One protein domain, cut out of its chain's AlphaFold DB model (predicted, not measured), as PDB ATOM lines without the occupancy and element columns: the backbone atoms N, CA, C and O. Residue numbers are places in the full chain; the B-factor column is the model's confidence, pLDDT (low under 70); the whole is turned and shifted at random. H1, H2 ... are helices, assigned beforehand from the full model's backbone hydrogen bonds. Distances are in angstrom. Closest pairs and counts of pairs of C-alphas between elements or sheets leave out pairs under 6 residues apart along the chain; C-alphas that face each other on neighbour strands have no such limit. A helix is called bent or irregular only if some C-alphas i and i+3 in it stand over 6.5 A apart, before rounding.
ATOM      1  N   GLN A   2     140.705 128.599 174.772       67.81
ATOM      2  CA  GLN A   2     140.113 127.743 173.734       67.81
ATOM      3  C   GLN A   2     140.841 126.398 173.736       67.81
ATOM      4  O   GLN A   2     142.069 126.396 173.742       67.81
ATOM      5  N   ASP A   3     140.107 125.281 173.749       81.81
ATOM      6  CA  ASP A   3     140.718 123.959 173.576       81.81
ATOM      7  C   ASP A   3     141.401 123.894 172.192       81.81
ATOM      8  O   ASP A   3     140.724 124.097 171.173       81.81
ATOM      9  N   PRO A   4     142.724 123.650 172.133       83.44
ATOM     10  CA  PRO A   4     143.480 123.660 170.886       83.44
ATOM     11  C   PRO A   4     143.019 122.581 169.897       83.44
ATOM     12  O   PRO A   4     143.137 122.785 168.689       83.44
ATOM     13  N   ARG A   5     142.444 121.466 170.371       85.69
ATOM     14  CA  ARG A   5     141.925 120.402 169.496       85.69
ATOM     15  C   ARG A   5     140.663 120.851 168.767       85.69
ATOM     16  O   ARG A   5     140.561 120.687 167.556       85.69
ATOM     17  N   ILE A   6     139.743 121.497 169.486       88.31
ATOM     18  CA  ILE A   6     138.507 122.053 168.912       88.31
ATOM     19  C   ILE A   6     138.844 123.144 167.890       88.31
ATOM     20  O   ILE A   6     138.259 123.187 166.811       88.31
ATOM     21  N   ALA A   7     139.809 124.012 168.205       85.69
ATOM     22  CA  ALA A   7     140.240 125.064 167.290       85.69
ATOM     23  C   ALA A   7     140.826 124.497 165.982       85.69
ATOM     24  O   ALA A   7     140.471 124.978 164.909       85.69
ATOM     25  N   ALA A   8     141.659 123.452 166.058       87.19
ATOM     26  CA  ALA A   8     142.238 122.800 164.882       87.19
ATOM     27  C   ALA A   8     141.178 122.117 163.998       87.19
ATOM     28  O   ALA A   8     141.220 122.233 162.774       87.19
ATOM     29  N   GLU A   9     140.195 121.447 164.603       89.44
ATOM     30  CA  GLU A   9     139.085 120.822 163.872       89.44
ATOM     31  C   GLU A   9     138.189 121.864 163.183       89.44
ATOM     32  O   GLU A   9     137.793 121.681 162.033       89.44
ATOM     33  N   ILE A  10     137.916 122.992 163.849       88.06
ATOM     34  CA  ILE A  10     137.164 124.104 163.253       88.06
ATOM     35  C   ILE A  10     137.956 124.752 162.114       88.06
ATOM     36  O   ILE A  10     137.364 125.118 161.101       88.06
ATOM     37  N   GLU A  11     139.281 124.855 162.224       86.44
ATOM     38  CA  GLU A  11     140.125 125.350 161.133       86.44
ATOM     39  C   GLU A  11     140.109 124.400 159.923       86.44
ATOM     40  O   GLU A  11     139.968 124.849 158.788       86.44
ATOM     41  N   ALA A  12     140.126 123.084 160.149       87.00
ATOM     42  CA  ALA A  12     139.960 122.097 159.082       87.00
ATOM     43  C   ALA A  12     138.576 122.186 158.403       87.00
ATOM     44  O   ALA A  12     138.468 122.005 157.187       87.00
ATOM     45  N   LEU A  13     137.515 122.511 159.156       87.94
ATOM     46  CA  LEU A  13     136.180 122.768 158.600       87.94
ATOM     47  C   LEU A  13     136.155 124.019 157.710       87.94
ATOM     48  O   LEU A  13     135.473 124.022 156.685       87.94
ATOM     49  N   ARG A  14     136.944 125.058 158.023       85.12
ATOM     50  CA  ARG A  14     137.008 126.280 157.194       85.12
ATOM     51  C   ARG A  14     137.447 126.016 155.761       85.12
ATOM     52  O   ARG A  14     136.984 126.722 154.873       85.12
ATOM     53  N   ALA A  15     138.320 125.037 155.538       82.81
ATOM     54  CA  ALA A  15     138.789 124.675 154.201       82.81
ATOM     55  C   ALA A  15     137.712 123.969 153.356       82.81
ATOM     56  O   ALA A  15     137.842 123.893 152.137       82.81
ATOM     57  N   ARG A  16     136.662 123.440 153.997       83.44
ATOM     58  CA  ARG A  16     135.626 122.608 153.368       83.44
ATOM     59  C   ARG A  16     134.270 123.303 153.240       83.44
ATOM     60  O   ARG A  16     133.486 122.907 152.386       83.44
ATOM     61  N   CYS A  17     133.983 124.306 154.069       82.75
ATOM     62  CA  CYS A  17     132.709 125.028 154.050       82.75
ATOM     63  C   CYS A  17     132.736 126.207 153.065       82.75
ATOM     64  O   CYS A  17     133.625 127.057 153.124       82.75
ATOM     65  N   GLY A  18     131.714 126.303 152.209       76.31
ATOM     66  CA  GLY A  18     131.601 127.355 151.194       76.31
ATOM     67  C   GLY A  18     131.040 128.674 151.734       76.31
ATOM     68  O   GLY A  18     131.242 129.728 151.131       76.31
ATOM     69  N   SER A  19     130.357 128.651 152.887       85.50
ATOM     70  CA  SER A  19     129.764 129.851 153.491       85.50
ATOM     71  C   SER A  19     130.040 130.000 154.990       85.50
ATOM     72  O   SER A  19     130.241 129.036 155.725       85.50
ATOM     73  N   THR A  20     129.984 131.248 155.476       86.06
ATOM     74  CA  THR A  20     130.150 131.548 156.911       86.06
ATOM     75  C   THR A  20     129.022 130.933 157.753       86.06
ATOM     76  O   THR A  20     129.272 130.483 158.866       86.06
ATOM     77  N   ARG A  21     127.788 130.869 157.228       86.12
ATOM     78  CA  ARG A  21     126.650 130.242 157.926       86.12
ATOM     79  C   ARG A  21     126.807 128.728 158.044       86.12
ATOM     80  O   ARG A  21     126.544 128.178 159.105       86.12
ATOM     81  N   GLU A  22     127.266 128.083 156.978       88.06
ATOM     82  CA  GLU A  22     127.551 126.646 156.960       88.06
ATOM     83  C   GLU A  22     128.655 126.288 157.959       88.06
ATOM     84  O   GLU A  22     128.472 125.391 158.774       88.06
ATOM     85  N   LEU A  23     129.731 127.078 158.006       90.25
ATOM     86  CA  LEU A  23     130.790 126.914 159.001       90.25
ATOM     87  C   LEU A  23     130.271 127.037 160.443       90.25
ATOM     88  O   LEU A  23     130.678 126.269 161.309       90.25
ATOM     89  N   TYR A  24     129.361 127.978 160.715       91.00
ATOM     90  CA  TYR A  24     128.730 128.086 162.034       91.00
ATOM     91  C   TYR A  24     127.848 126.877 162.366       91.00
ATOM     92  O   TYR A  24     127.855 126.439 163.513       91.00
ATOM     93  N   ARG A  25     127.124 126.314 161.391       90.38
ATOM     94  CA  ARG A  25     126.284 125.121 161.587       90.38
ATOM     95  C   ARG A  25     127.134 123.882 161.868       90.38
ATOM     96  O   ARG A  25     126.851 123.162 162.821       90.38
ATOM     97  N   GLU A  26     128.207 123.683 161.107       91.50
ATOM     98  CA  GLU A  26     129.166 122.596 161.340       91.50
ATOM     99  C   GLU A  26     129.899 122.767 162.675       91.50
ATOM    100  O   GLU A  26     130.088 121.801 163.409       91.50
ATOM    101  N   ALA A  27     130.236 124.000 163.068       90.88
ATOM    102  CA  ALA A  27     130.797 124.273 164.390       90.88
ATOM    103  C   ALA A  27     129.796 123.983 165.527       90.88
ATOM    104  O   ALA A  27     130.201 123.451 166.561       90.88
ATOM    105  N   CYS A  28     128.499 124.281 165.350       91.19
ATOM    106  CA  CYS A  28     127.450 123.867 166.291       91.19
ATOM    107  C   CYS A  28     127.413 122.341 166.437       91.19
ATOM    108  O   CYS A  28     127.422 121.839 167.562       91.19
ATOM    109  N   ALA A  29     127.416 121.615 165.316       90.94
ATOM    110  CA  ALA A  29     127.399 120.157 165.303       90.94
ATOM    111  C   ALA A  29     128.658 119.562 165.956       90.94
ATOM    112  O   ALA A  29     128.555 118.663 166.789       90.94
ATOM    113  N   LEU A  30     129.838 120.103 165.645       91.81
ATOM    114  CA  LEU A  30     131.109 119.664 166.212       91.81
ATOM    115  C   LEU A  30     131.131 119.834 167.736       91.81
ATOM    116  O   LEU A  30     131.442 118.890 168.462       91.81
ATOM    117  N   LEU A  31     130.771 121.024 168.229       91.19
ATOM    118  CA  LEU A  31     130.738 121.305 169.664       91.19
ATOM    119  C   LEU A  31     129.750 120.386 170.384       91.19
ATOM    120  O   LEU A  31     130.106 119.807 171.408       91.19
ATOM    121  N   PHE A  32     128.546 120.225 169.833       90.31
ATOM    122  CA  PHE A  32     127.477 119.488 170.490       90.31
ATOM    123  C   PHE A  32     127.680 117.968 170.447       90.31
ATOM    124  O   PHE A  32     127.651 117.326 171.493       90.31
ATOM    125  N   PHE A  33     127.920 117.381 169.271       89.19
ATOM    126  CA  PHE A  33     127.957 115.923 169.111       89.19
ATOM    127  C   PHE A  33     129.306 115.299 169.450       89.19
ATOM    128  O   PHE A  33     129.349 114.210 170.014       89.19
ATOM    129  N   ARG A  34     130.415 115.956 169.089       90.81
ATOM    130  CA  ARG A  34     131.757 115.374 169.245       90.81
ATOM    131  C   ARG A  34     132.386 115.729 170.585       90.81
ATOM    132  O   ARG A  34     133.057 114.894 171.176       90.81
ATOM    133  N   HIS A  35     132.158 116.953 171.055       88.94
ATOM    134  CA  HIS A  35     132.770 117.459 172.287       88.94
ATOM    135  C   HIS A  35     131.792 117.546 173.467       88.94
ATOM    136  O   HIS A  35     132.220 117.825 174.581       88.94
ATOM    137  N   GLY A  36     130.490 117.311 173.253       87.12
ATOM    138  CA  GLY A  36     129.475 117.371 174.315       87.12
ATOM    139  C   GLY A  36     129.283 118.770 174.917       87.12
ATOM    140  O   GLY A  36     128.745 118.914 176.013       87.12
ATOM    141  N   ILE A  37     129.743 119.819 174.232       87.12
ATOM    142  CA  ILE A  37     129.680 121.203 174.693       87.12
ATOM    143  C   ILE A  37     128.444 121.861 174.092       87.12
ATOM    144  O   ILE A  37     128.326 121.958 172.874       87.12
ATOM    145  N   THR A  38     127.564 122.416 174.929       89.31
ATOM    146  CA  THR A  38     126.429 123.212 174.446       89.31
ATOM    147  C   THR A  38     126.934 124.440 173.670       89.31
ATOM    148  O   THR A  38     127.598 125.306 174.263       89.31
ATOM    149  N   PRO A  39     126.658 124.542 172.355       88.75
ATOM    150  CA  PRO A  39     127.086 125.687 171.567       88.75
ATOM    151  C   PRO A  39     126.349 126.950 172.025       88.75
ATOM    152  O   PRO A  39     125.133 126.961 172.204       88.75
ATOM    153  N   THR A  40     127.098 128.036 172.215       90.94
ATOM    154  CA  THR A  40     126.561 129.371 172.507       90.94
ATOM    155  C   THR A  40     127.057 130.354 171.458       90.94
ATOM    156  O   THR A  40     128.148 130.178 170.911       90.94
ATOM    157  N   ALA A  41     126.291 131.416 171.192       87.62
ATOM    158  CA  ALA A  41     126.651 132.415 170.183       87.62
ATOM    159  C   ALA A  41     128.062 132.993 170.409       87.62
ATOM    160  O   ALA A  41     128.843 133.120 169.467       87.62
ATOM    161  N   ASN A  42     128.425 133.253 171.671       87.12
ATOM    162  CA  ASN A  42     129.746 133.765 172.037       87.12
ATOM    163  C   ASN A  42     130.862 132.732 171.789       87.12
ATOM    164  O   ASN A  42     131.888 133.066 171.205       87.12
ATOM    165  N   ARG A  43     130.663 131.456 172.160       85.88
ATOM    166  CA  ARG A  43     131.657 130.400 171.891       85.88
ATOM    167  C   ARG A  43     131.868 130.187 170.399       85.88
ATOM    168  O   ARG A  43     133.006 130.159 169.946       85.88
ATOM    169  N   LEU A  44     130.785 130.090 169.635       87.56
ATOM    170  CA  LEU A  44     130.845 129.947 168.183       87.56
ATOM    171  C   LEU A  44     131.631 131.095 167.550       87.56
ATOM    172  O   LEU A  44     132.537 130.859 166.753       87.56
ATOM    173  N   TYR A  45     131.340 132.331 167.960       88.56
ATOM    174  CA  TYR A  45     132.071 133.504 167.493       88.56
ATOM    175  C   TYR A  45     133.562 133.443 167.855       88.56
ATOM    176  O   TYR A  45     134.412 133.725 167.013       88.56
ATOM    177  N   GLN A  46     133.900 133.019 169.075       87.44
ATOM    178  CA  GLN A  46     135.286 132.904 169.529       87.44
ATOM    179  C   GLN A  46     136.118 131.918 168.691       87.44
ATOM    180  O   GLN A  46     137.300 132.194 168.453       87.44
ATOM    181  N   TYR A  47     135.524 130.813 168.233       84.81
ATOM    182  CA  TYR A  47     136.200 129.804 167.407       84.81
ATOM    183  C   TYR A  47     136.196 130.134 165.903       84.81
ATOM    184  O   TYR A  47     137.198 129.936 165.216       84.81
ATOM    185  N   VAL A  48     135.093 130.665 165.369       85.69
ATOM    186  CA  VAL A  48     134.927 130.909 163.923       85.69
ATOM    187  C   VAL A  48     135.398 132.308 163.503       85.69
ATOM    188  O   VAL A  48     135.891 132.476 162.390       85.69
ATOM    189  N   ARG A  49     135.325 133.316 164.380       81.62
ATOM    190  CA  ARG A  49     135.814 134.696 164.158       81.62
ATOM    191  C   ARG A  49     135.513 135.265 162.754       81.62
ATOM    192  O   ARG A  49     136.362 135.922 162.159       81.62
ATOM    193  N   LYS A  50     134.325 134.988 162.198       74.44
ATOM    194  CA  LYS A  50     133.877 135.468 160.873       74.44
ATOM    195  C   LYS A  50     132.435 135.983 160.917       74.44
ATOM    196  O   LYS A  50     131.596 135.408 161.604       74.44
ATOM    197  N   GLY A  51     132.132 137.017 160.133       71.81
ATOM    198  CA  GLY A  51     130.778 137.573 159.991       71.81
ATOM    199  C   GLY A  51     130.348 138.529 161.113       71.81
ATOM    200  O   GLY A  51     131.137 138.891 161.985       71.81
ATOM    201  N   SER A  52     129.084 138.960 161.064       74.31
ATOM    202  CA  SER A  52     128.487 139.863 162.057       74.31
ATOM    203  C   SER A  52     128.190 139.148 163.380       74.31
ATOM    204  O   SER A  52     127.921 137.946 163.400       74.31
ATOM    205  N   MET A  53     128.141 139.903 164.484       74.56
ATOM    206  CA  MET A  53     127.789 139.375 165.813       74.56
ATOM    207  C   MET A  53     126.406 138.704 165.885       74.56
ATOM    208  O   MET A  53     126.197 137.845 166.738       74.56
ATOM    209  N   SER A  54     125.470 139.041 164.992       78.31
ATOM    210  CA  SER A  54     124.130 138.436 164.954       78.31
ATOM    211  C   SER A  54     124.068 137.095 164.212       78.31
ATOM    212  O   SER A  54     123.138 136.316 164.430       78.31
ATOM    213  N   THR A  55     125.057 136.785 163.366       83.06
ATOM    214  CA  THR A  55     125.065 135.559 162.547       83.06
ATOM    215  C   THR A  55     125.154 134.265 163.380       83.06
ATOM    216  O   THR A  55     124.359 133.360 163.118       83.06
ATOM    217  N   PRO A  56     126.027 134.146 164.407       86.00
ATOM    218  CA  PRO A  56     126.099 132.947 165.246       86.00
ATOM    219  C   PRO A  56     124.791 132.640 165.979       86.00
ATOM    220  O   PRO A  56     124.418 131.480 166.101       86.00
ATOM    221  N   ALA A  57     124.081 133.669 166.455       86.94
ATOM    222  CA  ALA A  57     122.833 133.497 167.194       86.94
ATOM    223  C   ALA A  57     121.704 132.953 166.300       86.94
ATOM    224  O   ALA A  57     120.994 132.034 166.702       86.94
ATOM    225  N   GLN A  58     121.581 133.465 165.069       87.44
ATOM    226  CA  GLN A  58     120.591 132.980 164.099       87.44
ATOM    227  C   GLN A  58     120.852 131.526 163.690       87.44
ATOM    228  O   GLN A  58     119.930 130.716 163.673       87.44
ATOM    229  N   VAL A  59     122.112 131.186 163.391       90.19
ATOM    230  CA  VAL A  59     122.490 129.815 163.010       90.19
ATOM    231  C   VAL A  59     122.299 128.847 164.177       90.19
ATOM    232  O   VAL A  59     121.838 127.730 163.970       90.19
ATOM    233  N   LEU A  60     122.602 129.281 165.403       90.50
ATOM    234  CA  LEU A  60     122.379 128.484 166.605       90.50
ATOM    235  C   LEU A  60     120.892 128.184 166.834       90.50
ATOM    236  O   LEU A  60     120.559 127.038 167.117       90.50
ATOM    237  N   SER A  61     120.006 129.177 166.692       89.12
ATOM    238  CA  SER A  61     118.555 128.961 166.821       89.12
ATOM    239  C   SER A  61     118.057 127.959 165.781       89.12
ATOM    240  O   SER A  61     117.464 126.949 166.142       89.12
ATOM    241  N   ALA A  62     118.394 128.187 164.507       89.81
ATOM    242  CA  ALA A  62     117.994 127.303 163.415       89.81
ATOM    243  C   ALA A  62     118.525 125.871 163.595       89.81
ATOM    244  O   ALA A  62     117.814 124.911 163.317       89.81
ATOM    245  N   PHE A  63     119.753 125.713 164.102       89.94
ATOM    246  CA  PHE A  63     120.328 124.408 164.424       89.94
ATOM    247  C   PHE A  63     119.508 123.665 165.483       89.94
ATOM    248  O   PHE A  63     119.235 122.479 165.315       89.94
ATOM    249  N   TRP A  64     119.104 124.342 166.562       87.94
ATOM    250  CA  TRP A  64     118.298 123.716 167.612       87.94
ATOM    251  C   TRP A  64     116.899 123.347 167.141       87.94
ATOM    252  O   TRP A  64     116.401 122.293 167.530       87.94
ATOM    253  N   ASP A  65     116.286 124.177 166.304       86.62
ATOM    254  CA  ASP A  65     114.968 123.892 165.745       86.62
ATOM    255  C   ASP A  65     115.028 122.684 164.803       86.62
ATOM    256  O   ASP A  65     114.266 121.737 164.980       86.62
ATOM    257  N   GLU A  66     116.013 122.634 163.902       86.12
ATOM    258  CA  GLU A  66     116.240 121.493 163.003       86.12
ATOM    259  C   GLU A  66     116.610 120.208 163.765       86.12
ATOM    260  O   GLU A  66     116.269 119.094 163.360       86.12
ATOM    261  N   LEU A  67     117.355 120.334 164.865       82.69
ATOM    262  CA  LEU A  67     117.719 119.195 165.700       82.69
ATOM    263  C   LEU A  67     116.510 118.649 166.461       82.69
ATOM    264  O   LEU A  67     116.357 117.432 166.558       82.69
ATOM    265  N   ARG A  68     115.672 119.543 166.998       79.44
ATOM    266  CA  ARG A  68     114.457 119.188 167.734       79.44
ATOM    267  C   ARG A  68     113.430 118.545 166.814       79.44
ATOM    268  O   ARG A  68     112.859 117.535 167.200       79.44
ATOM    269  N   ASP A  69     113.252 119.083 165.614       79.06
ATOM    270  CA  ASP A  69     112.342 118.535 164.611       79.06
ATOM    271  C   ASP A  69     112.733 117.091 164.251       79.06
ATOM    272  O   ASP A  69     111.946 116.161 164.424       79.06
ATOM    273  N   ARG A  70     114.013 116.868 163.915       70.38
ATOM    274  CA  ARG A  70     114.538 115.545 163.529       70.38
ATOM    275  C   ARG A  70     114.591 114.506 164.652       70.38
ATOM    276  O   ARG A  70     114.566 113.318 164.354       70.38
ATOM    277  N   ASN A  71     114.723 114.919 165.915       61.88
ATOM    278  CA  ASN A  71     114.784 114.001 167.062       61.88
ATOM    279  C   ASN A  71     113.461 113.864 167.821       61.88
ATOM    280  O   ASN A  71     113.380 113.057 168.748       61.88
ATOM    281  N   SER A  72     112.429 114.640 167.484       59.81
ATOM    282  CA  SER A  72     111.140 114.487 168.147       59.81
ATOM    283  C   SER A  72     110.464 113.196 167.679       59.81
ATOM    284  O   SER A  72     110.085 113.049 166.522       59.81
ATOM    285  N   VAL A  73     110.303 112.233 168.588       55.19
ATOM    286  CA  VAL A  73     109.406 111.091 168.379       55.19
ATOM    287  C   VAL A  73     107.982 111.600 168.602       55.19
ATOM    288  O   VAL A  73     107.409 111.436 169.676       55.19
TER     289      VAL A  73
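AT A GLANCE: This is residues 2 to 73 of the 243 residues of the protein "Multidrug efflux pump subunit AcrA (Membrane-fusion protein)" of Quisquiliibacterium transsilvanicum (UniProt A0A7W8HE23). Look for H2 as the core of a small helical body: H1 folds against one side of it as a helical hairpin, H4 crosses it on the other side, and the short H3 runs across H2, about perpendicular to it. The far end of H4 and the two residues after it, residues 68 to 73, stick out as an arm. The printed part has 72 residues with four named helices, H1, H2, H3 and H4 in chain order, and no named strand; the class is all helix. The whole is compact, with a radius of gyration of the C-alphas of 11.7 A and spans of 36 by 24 by 22 A.

IN THESE COORDINATES: Find C-alpha 4 at (143.480, 123.660, 170.886); from there H1 runs through residues 4 to 14, 15.4 A from first to last C-alpha. Next comes H2, residues 20 to 34, which begins at C-alpha 20 at (130.150, 131.548, 156.911) and is 20.4 A long. H2 is neither bent nor irregular, but only just: C-alphas 31 and 34 are 6.0 A apart. H3 follows with residues 41 to 48, 10.5 A long. Go on to H4, residues 55 to 71, the longest helix at 24.3 A, which ends at C-alpha 71 at (114.784, 114.001, 167.062).

HOW THE PARTS SIT: Begin at H2, which with H3 is a hub, each touching three helices. H1 and H2 form a hairpin and touch at a steep tilt of 39 degrees, opposite ways; their closest C-alphas, of Ile 10 and Ala 27, are 6.5 A apart. H4 touches H2 at a steep tilt of 52 degrees, the same way, with the closest C-alphas, of Arg 25 and Val 59, at 6.2 A. H3 touches H2 at residues 23 to 28 of H2 alone, about perpendicular at 77 degrees; look at the closest C-alphas, of Tyr 24 and Leu 44, 6.8 A apart. H3 also touches residues 56 to 60 of H4 alone, about perpendicular at 75 degrees, with the closest C-alphas, of Ala 41 and Ala 57, at 5.0 A. H1 and H3 only just touch, with 3 pairs of C-alphas within 8 A, the closest being those of Ala 7 and Tyr 47 at 6.2 A. H1 and H4 are apart. The helix packing is mostly crossed, with no touching pair at a shallow tilt. In H1, H2, H3 and H4 every O i to N i+4 pair is within hydrogen-bond range.

THE WHOLE: The two C-alphas farthest apart are those of Pro 4 and Val 73, at 36.4 A. The printed part has no cut; the link from H1 to H2 is tight, those from H2 to H3 and H3 to H4 are short, and no link is long. Residues 68 to 73, of which 68 to 71 belong to H4, stand free. The mean pLDDT of the printed part is 84.6, and the model's confidence is under 70 at residue 2 and residues 71 to 73.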